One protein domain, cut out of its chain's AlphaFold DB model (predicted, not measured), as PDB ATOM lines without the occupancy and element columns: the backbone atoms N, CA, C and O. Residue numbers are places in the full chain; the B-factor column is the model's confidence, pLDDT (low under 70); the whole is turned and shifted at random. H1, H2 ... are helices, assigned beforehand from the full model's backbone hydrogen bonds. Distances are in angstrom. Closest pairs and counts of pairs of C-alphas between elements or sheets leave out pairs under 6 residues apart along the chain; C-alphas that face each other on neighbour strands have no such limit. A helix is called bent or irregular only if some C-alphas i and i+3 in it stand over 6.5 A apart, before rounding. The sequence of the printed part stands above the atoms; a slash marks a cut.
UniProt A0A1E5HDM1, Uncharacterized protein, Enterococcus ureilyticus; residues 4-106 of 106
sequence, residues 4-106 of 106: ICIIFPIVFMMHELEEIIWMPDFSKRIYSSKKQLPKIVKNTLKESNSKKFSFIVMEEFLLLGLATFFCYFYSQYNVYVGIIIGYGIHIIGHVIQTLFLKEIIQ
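This is residues 4 to 106 of the 106 residues of an uncharacterized protein of Enterococcus ureilyticus (UniProt A0A1E5HDM1). Three long helical stretches, H1a, H3 and H4, run up and down as a loose bundle in a rod, with the short helix H2 near one end. H1a and H3 lie side by side, while H4 meets H3 only near the link that joins them and then splays away. The printed part has 103 residues with four named helices, H1 to H4 in that order, and no named strand: all helix. The whole is loose, with a radius of gyration of the C-alphas of 16.3 A, and spans 53 by 24 by 20 A.

H1, residues 4 to 31, begins at C-alpha 4 (340.456, 264.793, 228.655). It was assigned as one helix by its hydrogen bonds but is bent: C-alphas 21 and 24 are 7.0 A apart. Its arms are H1a, residues 4 to 21, 27.0 A long, and H1b, residues 24 to 31, 10.7 A. H2 is residues 39 to 47, 12.2 A; H3 is residues 50 to 73, 34.2 A; H4 is residues 77 to 105, 42.6 A, ending at C-alpha 105 (354.512, 226.533, 222.636).

H1a touches H3, opposite ways at a shallow tilt of 4 degrees; the closest C-alphas, of Pro 9 and Gly 65, are 6.2 A apart. H3 and H4 form a helical hairpin at 22 degrees, touching with residues 64 to 71 and 77 to 83 alone; the closest C-alphas, of Cys 71 and Tyr 80, are 6.0 A apart. H1a and H1b stand at a steep tilt of 48 degrees. H1b and H2 are close but not clearly touching, Ser 27 to Leu 45 being their closest C-alphas at 6.3 A. H2 and H4 are only just apart, at 8.5 A. Every O i to N i+4 pair is within hydrogen-bond range in H1b, H2, H3 and H4, and 11 of 14 in H1a.

The C-alphas farthest apart, of Lys 34 and Tyr 74, are 53.7 A apart. The printed part has no cut and no long link. The pLDDT is under 70 at residues 34 to 36, 46 to 48 and 104 to 106.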
ATOM      1  N   ILE A   4     339.528 265.775 229.241       81.88
ATOM      2  CA  ILE A   4     340.456 264.793 228.655       81.88
ATOM      3  C   ILE A   4     340.583 263.519 229.507       81.88
ATOM      4  O   ILE A   4     340.816 262.452 228.952       81.88
ATOM      5  N   CYS A   5     340.365 263.583 230.825       80.62
ATOM      6  CA  CYS A   5     340.402 262.399 231.687       80.62
ATOM      7  C   CYS A   5     339.349 261.333 231.319       80.62
ATOM      8  O   CYS A   5     339.524 260.165 231.649       80.62
ATOM      9  N   ILE A   6     338.288 261.706 230.597       80.19
ATOM     10  CA  ILE A   6     337.237 260.790 230.121       80.19
ATOM     11  C   ILE A   6     337.711 259.955 228.916       80.19
ATOM     12  O   ILE A   6     337.141 258.908 228.624       80.19
ATOM     13  N   ILE A   7     338.798 260.355 228.248       87.38
ATOM     14  CA  ILE A   7     339.395 259.576 227.152       87.38
ATOM     15  C   ILE A   7     339.962 258.252 227.677       87.38
ATOM     16  O   ILE A   7     339.958 257.253 226.969       87.38
ATOM     17  N   PHE A   8     340.420 258.213 228.926       90.06
ATOM     18  CA  PHE A   8     341.110 257.048 229.462       90.06
ATOM     19  C   PHE A   8     340.230 255.781 229.550       90.06
ATOM     20  O   PHE A   8     340.647 254.760 229.003       90.06
ATOM     21  N   PRO A   9     338.995 255.820 230.097       91.44
ATOM     22  CA  PRO A   9     338.069 254.687 230.004       91.44
ATOM     23  C   PRO A   9     337.783 254.220 228.568       91.44
ATOM     24  O   PRO A   9     337.554 253.034 228.347       91.44
ATOM     25  N   ILE A  10     337.816 255.128 227.584       91.38
ATOM     26  CA  ILE A  10     337.637 254.774 226.168       91.38
ATOM     27  C   ILE A  10     338.840 253.967 225.669       91.38
ATOM     28  O   ILE A  10     338.651 252.927 225.045       91.38
ATOM     29  N   VAL A  11     340.066 254.409 225.973       92.50
ATOM     30  CA  VAL A  11     341.292 253.679 225.601       92.50
ATOM     31  C   VAL A  11     341.325 252.296 226.249       92.50
ATOM     32  O   VAL A  11     341.620 251.325 225.558       92.50
ATOM     33  N   PHE A  12     340.970 252.201 227.534       93.88
ATOM     34  CA  PHE A  12     340.834 250.923 228.235       93.88
ATOM     35  C   PHE A  12     339.859 249.992 227.502       93.88
ATOM     36  O   PHE A  12     340.227 248.890 227.118       93.88
ATOM     37  N   MET A  13     338.639 250.460 227.213       94.44
ATOM     38  CA  MET A  13     337.642 249.619 226.547       94.44
ATOM     39  C   MET A  13     338.088 249.187 225.144       94.44
ATOM     40  O   MET A  13     337.792 248.074 224.724       94.44
ATOM     41  N   MET A  14     338.801 250.043 224.405       94.38
ATOM     42  CA  MET A  14     339.350 249.667 223.098       94.38
ATOM     43  C   MET A  14     340.346 248.506 223.201       94.38
ATOM     44  O   MET A  14     340.282 247.599 222.374       94.38
ATOM     45  N   HIS A  15     341.223 248.522 224.208       93.31
ATOM     46  CA  HIS A  15     342.155 247.426 224.472       93.31
ATOM     47  C   HIS A  15     341.413 246.131 224.827       93.31
ATOM     48  O   HIS A  15     341.611 245.109 224.176       93.31
ATOM     49  N   GLU A  16     340.481 246.188 225.774       92.19
ATOM     50  CA  GLU A  16     339.724 245.005 226.194       92.19
ATOM     51  C   GLU A  16     338.872 244.409 225.062       92.19
ATOM     52  O   GLU A  16     338.698 243.194 224.960       92.19
ATOM     53  N   LEU A  17     338.338 245.248 224.167       92.00
ATOM     54  CA  LEU A  17     337.612 244.777 222.985       92.00
ATOM     55  C   LEU A  17     338.517 244.004 222.023       92.00
ATOM     56  O   LEU A  17     338.079 242.986 221.482       92.00
ATOM     57  N   GLU A  18     339.756 244.456 221.816       91.62
ATOM     58  CA  GLU A  18     340.754 243.704 221.044       91.62
ATOM     59  C   GLU A  18     340.948 242.310 221.655       91.62
ATOM     60  O   GLU A  18     340.859 241.299 220.947       91.62
ATOM     61  N   GLU A  19     341.092 242.239 222.980       87.88
ATOM     62  CA  GLU A  19     341.244 240.971 223.687       87.88
ATOM     63  C   GLU A  19     339.998 240.086 223.577       87.88
ATOM     64  O   GLU A  19     340.118 238.899 223.270       87.88
ATOM     65  N   ILE A  20     338.786 240.630 223.736       89.50
ATOM     66  CA  ILE A  20     337.533 239.859 223.627       89.50
ATOM     67  C   ILE A  20     337.422 239.190 222.252       89.50
ATOM     68  O   ILE A  20     336.979 238.039 222.157       89.50
ATOM     69  N   ILE A  21     337.824 239.893 221.190       88.50
ATOM     70  CA  ILE A  21     337.760 239.374 219.819       88.50
ATOM     71  C   ILE A  21     338.849 238.312 219.598       88.50
ATOM     72  O   ILE A  21     338.585 237.297 218.950       88.50
ATOM     73  N   TRP A  22     340.063 238.508 220.122       86.25
ATOM     74  CA  TRP A  22     341.226 237.671 219.781       86.25
ATOM     75  C   TRP A  22     341.459 236.488 220.728       86.25
ATOM     76  O   TRP A  22     341.961 235.441 220.295       86.25
ATOM     77  N   MET A  23     341.062 236.603 221.996       83.75
ATOM     78  CA  MET A  23     341.244 235.583 223.035       83.75
ATOM     79  C   MET A  23     340.682 234.196 222.660       83.75
ATOM     80  O   MET A  23     341.364 233.196 222.914       83.75
ATOM     81  N   PRO A  24     339.501 234.061 222.016       82.88
ATOM     82  CA  PRO A  24     338.966 232.751 221.645       82.88
ATOM     83  C   PRO A  24     339.869 232.015 220.652       82.88
ATOM     84  O   PRO A  24     340.127 230.819 220.802       82.88
ATOM     85  N   ASP A  25     340.368 232.723 219.640       83.81
ATOM     86  CA  ASP A  25     341.220 232.129 218.611       83.81
ATOM     87  C   ASP A  25     342.641 231.892 219.119       83.81
ATOM     88  O   ASP A  25     343.263 230.885 218.767       83.81
ATOM     89  N   PHE A  26     343.135 232.759 220.005       83.12
ATOM     90  CA  PHE A  26     344.374 232.528 220.738       83.12
ATOM     91  C   PHE A  26     344.294 231.247 221.580       83.12
ATOM     92  O   PHE A  26     345.112 230.347 221.391       83.12
ATOM     93  N   SER A  27     343.261 231.099 222.414       80.56
ATOM     94  CA  SER A  27     343.061 229.914 223.256       80.56
ATOM     95  C   SER A  27     342.973 228.624 222.429       80.56
ATOM     96  O   SER A  27     343.676 227.651 222.724       80.56
ATOM     97  N   LYS A  28     342.212 228.619 221.322       81.69
ATOM     98  CA  LYS A  28     342.148 227.469 220.394       81.69
ATOM     99  C   LYS A  28     343.522 227.082 219.840       81.69
ATOM    100  O   LYS A  28     343.836 225.890 219.792       81.69
ATOM    101  N   ARG A  29     344.337 228.060 219.424       82.12
ATOM    102  CA  ARG A  29     345.699 227.812 218.914       82.12
ATOM    103  C   ARG A  29     346.582 227.167 219.979       82.12
ATOM    104  O   ARG A  29     347.279 226.203 219.670       82.12
ATOM    105  N   ILE A  30     346.506 227.639 221.223       79.62
ATOM    106  CA  ILE A  30     347.276 227.064 222.332       79.62
ATOM    107  C   ILE A  30     346.829 225.630 222.632       79.62
ATOM    108  O   ILE A  30     347.672 224.737 222.711       79.62
ATOM    109  N   TYR A  31     345.522 225.379 222.738       76.44
ATOM    110  CA  TYR A  31     344.991 224.031 222.982       76.44
ATOM    111  C   TYR A  31     345.311 223.031 221.868       76.44
ATOM    112  O   TYR A  31     345.432 221.839 222.141       76.44
ATOM    113  N   SER A  32     345.440 223.507 220.628       75.31
ATOM    114  CA  SER A  32     345.771 222.673 219.466       75.31
ATOM    115  C   SER A  32     347.270 222.372 219.344       75.31
ATOM    116  O   SER A  32     347.663 221.554 218.511       75.31
ATOM    117  N   SER A  33     348.122 223.014 220.153       72.81
ATOM    118  CA  SER A  33     349.554 222.712 220.186       72.81
ATOM    119  C   SER A  33     349.806 221.310 220.752       72.81
ATOM    120  O   SER A  33     349.191 220.893 221.732       72.81
ATOM    121  N   LYS A  34     350.745 220.569 220.147       59.00
ATOM    122  CA  LYS A  34     351.108 219.200 220.561       59.00
ATOM    123  C   LYS A  34     351.928 219.144 221.858       59.00
ATOM    124  O   LYS A  34     352.119 218.054 222.398       59.00
ATOM    125  N   LYS A  35     352.436 220.277 222.356       68.19
ATOM    126  CA  LYS A  35     353.243 220.329 223.584       68.19
ATOM    127  C   LYS A  35     352.365 220.226 224.833       68.19
ATOM    128  O   LYS A  35     351.263 220.763 224.888       68.19
ATOM    129  N   GLN A  36     352.874 219.554 225.867       69.75
ATOM    130  CA  GLN A  36     352.200 219.516 227.165       69.75
ATOM    131  C   GLN A  36     352.216 220.907 227.801       69.75
ATOM    132  O   GLN A  36     353.253 221.391 228.248       69.75
ATOM    133  N   LEU A  37     351.043 221.536 227.857       74.75
ATOM    134  CA  LEU A  37     350.848 222.789 228.574       74.75
ATOM    135  C   LEU A  37     350.967 222.551 230.088       74.75
ATOM    136  O   LEU A  37     350.379 221.585 230.598       74.75
ATOM    137  N   PRO A  38     351.642 223.442 230.833       75.94
ATOM    138  CA  PRO A  38     351.613 223.421 232.288       75.94
ATOM    139  C   PRO A  38     350.169 223.426 232.803       75.94
ATOM    140  O   PRO A  38     349.307 224.121 232.260       75.94
ATOM    141  N   LYS A  39     349.890 222.684 233.884       75.69
ATOM    142  CA  LYS A  39     348.537 222.604 234.476       75.69
ATOM    143  C   LYS A  39     347.952 223.981 234.807       75.69
ATOM    144  O   LYS A  39     346.758 224.177 234.633       75.69
ATOM    145  N   ILE A  40     348.801 224.916 235.237       72.00
ATOM    146  CA  ILE A  40     348.425 226.292 235.592       72.00
ATOM    147  C   ILE A  40     347.846 227.003 234.361       72.00
ATOM    148  O   ILE A  40     346.692 227.409 234.381       72.00
ATOM    149  N   VAL A  41     348.591 227.015 233.251       74.25
ATOM    150  CA  VAL A  41     348.163 227.588 231.962       74.25
ATOM    151  C   VAL A  41     346.887 226.919 231.450       74.25
ATOM    152  O   VAL A  41     345.960 227.587 230.997       74.25
ATOM    153  N   LYS A  42     346.804 225.588 231.558       73.00
ATOM    154  CA  LYS A  42     345.629 224.828 231.117       73.00
ATOM    155  C   LYS A  42     344.375 225.162 231.929       73.00
ATOM    156  O   LYS A  42     343.290 225.144 231.354       73.00
ATOM    157  N   ASN A  43     344.512 225.444 233.224       70.31
ATOM    158  CA  ASN A  43     343.402 225.881 234.071       70.31
ATOM    159  C   ASN A  43     342.981 227.312 233.723       70.31
ATOM    160  O   ASN A  43     341.798 227.530 233.483       70.31
ATOM    161  N   THR A  44     343.929 228.242 233.579       71.19
ATOM    162  CA  THR A  44     343.639 229.638 233.208       71.19
ATOM    163  C   THR A  44     342.910 229.730 231.863       71.19
ATOM    164  O   THR A  44     341.877 230.385 231.768       71.19
ATOM    165  N   LEU A  45     343.367 228.990 230.846       71.38
ATOM    166  CA  LEU A  45     342.734 228.964 229.517       71.38
ATOM    167  C   LEU A  45     341.375 228.245 229.488       71.38
ATOM    168  O   LEU A  45     340.539 228.512 228.623       71.38
ATOM    169  N   LYS A  46     341.145 227.305 230.415       65.06
ATOM    170  CA  LYS A  46     339.866 226.585 230.537       65.06
ATOM    171  C   LYS A  46     338.825 227.447 231.238       65.06
ATOM    172  O   LYS A  46     337.632 227.343 230.952       65.06
ATOM    173  N   GLU A  47     339.275 228.271 232.176       61.03
ATOM    174  CA  GLU A  47     338.442 229.224 232.897       61.03
ATOM    175  C   GLU A  47     338.129 230.473 232.064       61.03
ATOM    176  O   GLU A  47     337.036 231.026 232.218       61.03
ATOM    177  N   SER A  48     338.993 230.838 231.108       61.97
ATOM    178  CA  SER A  48     338.797 231.929 230.143       61.97
ATOM    179  C   SER A  48     337.800 231.577 229.022       61.97
ATOM    180  O   SER A  48     338.101 231.644 227.829       61.97
ATOM    181  N   ASN A  49     336.581 231.173 229.387       70.19
ATOM    182  CA  ASN A  49     335.460 231.128 228.445       70.19
ATOM    183  C   ASN A  49     335.116 232.570 228.031       70.19
ATOM    184  O   ASN A  49     335.006 233.423 228.910       70.19
ATOM    185  N   SER A  50     334.889 232.841 226.740       76.69
ATOM    186  CA  SER A  50     334.603 234.186 226.207       76.69
ATOM    187  C   SER A  50     333.547 234.940 227.018       76.69
ATOM    188  O   SER A  50     333.706 236.121 227.281       76.69
ATOM    189  N   LYS A  51     332.511 234.244 227.510       82.31
ATOM    190  CA  LYS A  51     331.481 234.852 228.372       82.31
ATOM    191  C   LYS A  51     332.004 235.301 229.738       82.31
ATOM    192  O   LYS A  51     331.609 236.354 230.219       82.31
ATOM    193  N   LYS A  52     332.851 234.488 230.378       83.88
ATOM    194  CA  LYS A  52     333.448 234.816 231.682       83.88
ATOM    195  C   LYS A  52     334.445 235.959 231.538       83.88
ATOM    196  O   LYS A  52     334.411 236.878 232.339       83.88
ATOM    197  N   PHE A  53     335.262 235.917 230.486       85.50
ATOM    198  CA  PHE A  53     336.198 236.986 230.162       85.50
ATOM    199  C   PHE A  53     335.467 238.318 229.944       85.50
ATOM    200  O   PHE A  53     335.735 239.273 230.658       85.50
ATOM    201  N   SER A  54     334.442 238.361 229.082       89.25
ATOM    202  CA  SER A  54     333.654 239.587 228.872       89.25
ATOM    203  C   SER A  54     332.957 240.102 230.137       89.25
ATOM    204  O   SER A  54     332.741 241.303 230.260       89.25
ATOM    205  N   PHE A  55     332.589 239.222 231.075       90.56
ATOM    206  CA  PHE A  55     332.011 239.644 232.352       90.56
ATOM    207  C   PHE A  55     333.047 240.325 233.255       90.56
ATOM    208  O   PHE A  55     332.737 241.353 233.847       90.56
ATOM    209  N   ILE A  56     334.272 239.793 233.308       90.81
ATOM    210  CA  ILE A  56     335.391 240.409 234.040       90.81
ATOM    211  C   ILE A  56     335.711 241.785 233.445       90.81
ATOM    212  O   ILE A  56     335.737 242.765 234.180       90.81
ATOM    213  N   VAL A  57     335.823 241.883 232.116       92.31
ATOM    214  CA  VAL A  57     336.030 243.161 231.413       92.31
ATOM    215  C   VAL A  57     334.946 244.183 231.762       92.31
ATOM    216  O   VAL A  57     335.229 245.358 231.993       92.31
ATOM    217  N   MET A  58     333.683 243.751 231.808       93.25
ATOM    218  CA  MET A  58     332.569 244.626 232.177       93.25
ATOM    219  C   MET A  58     332.705 245.135 233.618       93.25
ATOM    220  O   MET A  58     332.457 246.316 233.869       93.25
ATOM    221  N   GLU A  59     333.085 244.269 234.558       94.88
ATOM    222  CA  GLU A  59     333.323 244.649 235.953       94.88
ATOM    223  C   GLU A  59     334.467 245.668 236.068       94.88
ATOM    224  O   GLU A  59     334.290 246.722 236.685       94.88
ATOM    225  N   GLU A  60     335.598 245.408 235.410       93.94
ATOM    226  CA  GLU A  60     336.750 246.315 235.392       93.94
ATOM    227  C   GLU A  60     336.400 247.664 234.759       93.94
ATOM    228  O   GLU A  60     336.730 248.707 235.324       93.94
ATOM    229  N   PHE A  61     335.651 247.674 233.653       94.50
ATOM    230  CA  PHE A  61     335.196 248.908 233.013       94.50
ATOM    231  C   PHE A  61     334.293 249.742 233.932       94.50
ATOM    232  O   PHE A  61     334.450 250.963 234.018       94.50
ATOM    233  N   LEU A  62     333.362 249.104 234.650       94.62
ATOM    234  CA  LEU A  62     332.481 249.797 235.592       94.62
ATOM    235  C   LEU A  62     333.268 250.376 236.770       94.62
ATOM    236  O   LEU A  62     333.072 251.543 237.118       94.62
ATOM    237  N   LEU A  63     334.182 249.598 237.356       94.88
ATOM    238  CA  LEU A  63     335.051 250.064 238.438       94.88
ATOM    239  C   LEU A  63     335.934 251.228 237.977       94.88
ATOM    240  O   LEU A  63     336.018 252.248 238.666       94.88
ATOM    241  N   LEU A  64     336.532 251.118 236.790       94.81
ATOM    242  CA  LEU A  64     337.362 252.155 236.189       94.81
ATOM    243  C   LEU A  64     336.569 253.434 235.916       94.81
ATOM    244  O   LEU A  64     337.040 254.535 236.212       94.81
ATOM    245  N   GLY A  65     335.361 253.297 235.366       93.25
ATOM    246  CA  GLY A  65     334.456 254.406 235.087       93.25
ATOM    247  C   GLY A  65     334.051 255.134 236.365       93.25
ATOM    248  O   GLY A  65     334.172 256.359 236.431       93.25
ATOM    249  N   LEU A  66     333.660 254.394 237.407       94.19
ATOM    250  CA  LEU A  66     333.321 254.962 238.715       94.19
ATOM    251  C   LEU A  66     334.522 255.654 239.367       94.19
ATOM    252  O   LEU A  66     334.390 256.782 239.843       94.19
ATOM    253  N   ALA A  67     335.697 255.023 239.351       93.50
ATOM    254  CA  ALA A  67     336.916 255.590 239.918       93.50
ATOM    255  C   ALA A  67     337.340 256.868 239.173       93.50
ATOM    256  O   ALA A  67     337.640 257.886 239.798       93.50
ATOM    257  N   THR A  68     337.285 256.859 237.839       92.69
ATOM    258  CA  THR A  68     337.615 258.027 237.006       92.69
ATOM    259  C   THR A  68     336.609 259.160 237.215       92.69
ATOM    260  O   THR A  68     337.005 260.321 237.342       92.69
ATOM    261  N   PHE A  69     335.316 258.837 237.309       92.19
ATOM    262  CA  PHE A  69     334.259 259.804 237.602       92.19
ATOM    263  C   PHE A  69     334.432 260.431 238.991       92.19
ATOM    264  O   PHE A  69     334.374 261.655 239.128       92.19
ATOM    265  N   PHE A  70     334.724 259.614 240.006       92.88
ATOM    266  CA  PHE A  70     335.030 260.080 241.356       92.88
ATOM    267  C   PHE A  70     336.245 261.014 241.354       92.88
ATOM    268  O   PHE A  70     336.179 262.129 241.874       92.88
ATOM    269  N   CYS A  71     337.338 260.607 240.704       93.31
ATOM    270  CA  CYS A  71     338.520 261.445 240.552       93.31
ATOM    271  C   CYS A  71     338.167 262.797 239.928       93.31
ATOM    272  O   CYS A  71     338.585 263.827 240.460       93.31
ATOM    273  N   TYR A  72     337.391 262.806 238.839       91.75
ATOM    274  CA  TYR A  72     336.960 264.025 238.155       91.75
ATOM    275  C   TYR A  72     336.157 264.956 239.072       91.75
ATOM    276  O   TYR A  72     336.514 266.130 239.197       91.75
ATOM    277  N   PHE A  73     335.135 264.430 239.753       92.88
ATOM    278  CA  PHE A  73     334.244 265.214 240.613       92.88
ATOM    279  C   PHE A  73     334.977 265.832 241.812       92.88
ATOM    280  O   PHE A  73     334.809 267.013 242.107       92.88
ATOM    281  N   TYR A  74     335.856 265.064 242.462       94.00
ATOM    282  CA  TYR A  74     336.609 265.511 243.640       94.00
ATOM    283  C   TYR A  74     337.995 266.089 243.311       94.00
ATOM    284  O   TYR A  74     338.788 266.344 244.219       94.00
ATOM    285  N   SER A  75     338.311 266.282 242.023       92.25
ATOM    286  CA  SER A  75     339.610 266.768 241.524       92.25
ATOM    287  C   SER A  75     340.833 266.026 242.094       92.25
ATOM    288  O   SER A  75     341.891 266.618 242.317       92.25
ATOM    289  N   GLN A  76     340.712 264.711 242.305       93.94
ATOM    290  CA  GLN A  76     341.767 263.865 242.876       93.94
ATOM    291  C   GLN A  76     342.764 263.399 241.807       93.94
ATOM    292  O   GLN A  76     342.699 262.269 241.316       93.94
ATOM    293  N   TYR A  77     343.709 264.272 241.452       92.06
ATOM    294  CA  TYR A  77     344.694 263.998 240.399       92.06
ATOM    295  C   TYR A  77     345.646 262.841 240.736       92.06
ATOM    296  O   TYR A  77     345.914 262.000 239.885       92.06
ATOM    297  N   ASN A  78     346.114 262.743 241.984       93.81
ATOM    298  CA  ASN A  78     347.052 261.687 242.387       93.81
ATOM    299  C   ASN A  78     346.443 260.286 242.239       93.81
ATOM    300  O   ASN A  78     347.108 259.367 241.768       93.81
ATOM    301  N   VAL A  79     345.163 260.139 242.593       93.25
ATOM    302  CA  VAL A  79     344.430 258.877 242.431       93.25
ATOM    303  C   VAL A  79     344.268 258.549 240.947       93.25
ATOM    304  O   VAL A  79     344.525 257.421 240.542       93.25
ATOM    305  N   TYR A  80     343.939 259.544 240.119       94.12
ATOM    306  CA  TYR A  80     343.832 259.371 238.670       94.12
ATOM    307  C   TYR A  80     345.155 258.925 238.023       94.12
ATOM    308  O   TYR A  80     345.168 258.011 237.201       94.12
ATOM    309  N   VAL A  81     346.287 259.507 238.431       93.94
ATOM    310  CA  VAL A  81     347.616 259.057 237.984       93.94
ATOM    311  C   VAL A  81     347.885 257.617 238.430       93.94
ATOM    312  O   VAL A  81     348.388 256.823 237.639       93.94
ATOM    313  N   GLY A  82     347.506 257.253 239.659       95.25
ATOM    314  CA  GLY A  82     347.603 255.876 240.149       95.25
ATOM    315  C   GLY A  82     346.811 254.879 239.297       95.25
ATOM    316  O   GLY A  82     347.326 253.811 238.975       95.25
ATOM    317  N   ILE A  83     345.607 255.256 238.863       94.19
ATOM    318  CA  ILE A  83     344.786 254.459 237.940       94.19
ATOM    319  C   ILE A  83     345.516 254.245 236.602       94.19
ATOM    320  O   ILE A  83     345.596 253.114 236.124       94.19
ATOM    321  N   ILE A  84     346.098 255.301 236.017       93.94
ATOM    322  CA  ILE A  84     346.869 255.195 234.764       93.94
ATOM    323  C   ILE A  84     348.072 254.260 234.934       93.94
ATOM    324  O   ILE A  84     348.336 253.432 234.063       93.94
ATOM    325  N   ILE A  85     348.796 254.369 236.053       95.88
ATOM    326  CA  ILE A  85     349.930 253.485 236.356       95.88
ATOM    327  C   ILE A  85     349.455 252.033 236.480       95.88
ATOM    328  O   ILE A  85     350.081 251.143 235.905       95.88
ATOM    329  N   GLY A  86     348.342 251.793 237.180       94.75
ATOM    330  CA  GLY A  86     347.735 250.467 237.304       94.75
ATOM    331  C   GLY A  86     347.404 249.850 235.944       94.75
ATOM    332  O   GLY A  86     347.759 248.701 235.689       94.75
ATOM    333  N   TYR A  87     346.831 250.638 235.036       93.88
ATOM    334  CA  TYR A  87     346.572 250.198 233.665       93.88
ATOM    335  C   TYR A  87     347.851 249.927 232.860       93.88
ATOM    336  O   TYR A  87     347.929 248.945 232.125       93.88
ATOM    337  N   GLY A  88     348.893 250.744 233.033       94.44
ATOM    338  CA  GLY A  88     350.197 250.478 232.422       94.44
ATOM    339  C   GLY A  88     350.787 249.137 232.870       94.44
ATOM    340  O   GLY A  88     351.284 248.371 232.045       94.44
ATOM    341  N   ILE A  89     350.686 248.822 234.165       95.44
ATOM    342  CA  ILE A  89     351.113 247.526 234.716       95.44
ATOM    343  C   ILE A  89     350.277 246.383 234.133       95.44
ATOM    344  O   ILE A  89     350.847 245.353 233.775       95.44
ATOM    345  N   HIS A  90     348.961 246.569 234.008       92.81
ATOM    346  CA  HIS A  90     348.067 245.603 233.375       92.81
ATOM    347  C   HIS A  90     348.550 245.264 231.951       92.81
ATOM    348  O   HIS A  90     348.887 244.105 231.711       92.81
ATOM    349  N   ILE A  91     348.754 246.254 231.066       93.25
ATOM    350  CA  ILE A  91     349.259 246.025 229.691       93.25
ATOM    351  C   ILE A  91     350.585 245.250 229.699       93.25
ATOM    352  O   ILE A  91     350.772 244.298 228.937       93.25
ATOM    353  N   ILE A  92     351.527 245.640 230.565       94.88
ATOM    354  CA  ILE A  92     352.823 244.953 230.684       94.88
ATOM    355  C   ILE A  92     352.621 243.483 231.084       94.88
ATOM    356  O   ILE A  92     353.314 242.604 230.567       94.88
ATOM    357  N   GLY A  93     351.649 243.205 231.954       91.44
ATOM    358  CA  GLY A  93     351.226 241.854 232.309       91.44
ATOM    359  C   GLY A  93     350.854 241.011 231.087       91.44
ATOM    360  O   GLY A  93     351.384 239.908 230.942       91.44
ATOM    361  N   HIS A  94     350.036 241.539 230.171       89.19
ATOM    362  CA  HIS A  94     349.643 240.844 228.933       89.19
ATOM    363  C   HIS A  94     350.842 240.555 228.014       89.19
ATOM    364  O   HIS A  94     350.969 239.455 227.458       89.19
ATOM    365  N   VAL A  95     351.780 241.500 227.903       90.19
ATOM    366  CA  VAL A  95     353.020 241.306 227.130       90.19
ATOM    367  C   VAL A  95     353.846 240.161 227.717       90.19
ATOM    368  O   VAL A  95     354.252 239.249 226.991       90.19
ATOM    369  N   ILE A  96     354.054 240.166 229.034       89.19
ATOM    370  CA  ILE A  96     354.805 239.120 229.736       89.19
ATOM    371  C   ILE A  96     354.117 237.755 229.576       89.19
ATOM    372  O   ILE A  96     354.781 236.775 229.235       89.19
ATOM    373  N   GLN A  97     352.794 237.685 229.759       85.25
ATOM    374  CA  GLN A  97     352.014 236.456 229.568       85.25
ATOM    375  C   GLN A  97     352.191 235.884 228.156       85.25
ATOM    376  O   GLN A  97     352.425 234.683 227.995       85.25
ATOM    377  N   THR A  98     352.143 236.738 227.133       84.75
ATOM    378  CA  THR A  98     352.310 236.318 225.737       84.75
ATOM    379  C   THR A  98     353.718 235.781 225.466       84.75
ATOM    380  O   THR A  98     353.865 234.760 224.787       84.75
ATOM    381  N   LEU A  99     354.756 236.415 226.023       86.81
ATOM    382  CA  LEU A  99     356.142 235.951 225.896       86.81
ATOM    383  C   LEU A  99     356.346 234.574 226.545       86.81
ATOM    384  O   LEU A  99     356.873 233.671 225.893       86.81
ATOM    385  N   PHE A 100     355.851 234.375 227.771       84.19
ATOM    386  CA  PHE A 100     355.922 233.075 228.448       84.19
ATOM    387  C   PHE A 100     355.194 231.970 227.671       84.19
ATOM    388  O   PHE A 100     355.696 230.852 227.551       84.19
ATOM    389  N   LEU A 101     354.019 232.263 227.105       80.62
ATOM    390  CA  LEU A 101     353.278 231.285 226.306       80.62
ATOM    391  C   LEU A 101     354.008 230.932 225.006       80.62
ATOM    392  O   LEU A 101     353.967 229.774 224.586       80.62
ATOM    393  N   LYS A 102     354.718 231.887 224.397       79.12
ATOM    394  CA  LYS A 102     355.538 231.633 223.208       79.12
ATOM    395  C   LYS A 102     356.675 230.653 223.503       79.12
ATOM    396  O   LYS A 102     356.833 229.701 222.746       79.12
ATOM    397  N   GLU A 103     357.398 230.824 224.610       74.00
ATOM    398  CA  GLU A 103     358.453 229.882 225.027       74.00
ATOM    399  C   GLU A 103     357.913 228.475 225.318       74.00
ATOM    400  O   GLU A 103     358.571 227.470 225.045       74.00
ATOM    401  N   ILE A 104     356.693 228.380 225.855       69.25
ATOM    402  CA  ILE A 104     356.059 227.089 226.135       69.25
ATOM    403  C   ILE A 104     355.639 226.392 224.838       69.25
ATOM    404  O   ILE A 104     355.774 225.176 224.749       69.25
ATOM    405  N   ILE A 105     355.112 227.117 223.849       66.50
ATOM    406  CA  ILE A 105     354.512 226.533 222.636       66.50
ATOM    407  C   ILE A 105     355.550 226.221 221.546       66.50
ATOM    408  O   ILE A 105     355.351 225.247 220.818       66.50
ATOM    409  N   GLN A 106     356.617 227.022 221.434       57.25
ATOM    410  CA  GLN A 106     357.691 226.886 220.435       57.25
ATOM    411  C   GLN A 106     358.676 225.779 220.823       57.25
ATOM    412  O   GLN A 106     359.030 224.955 219.956       57.25
TER     413      GLN A 106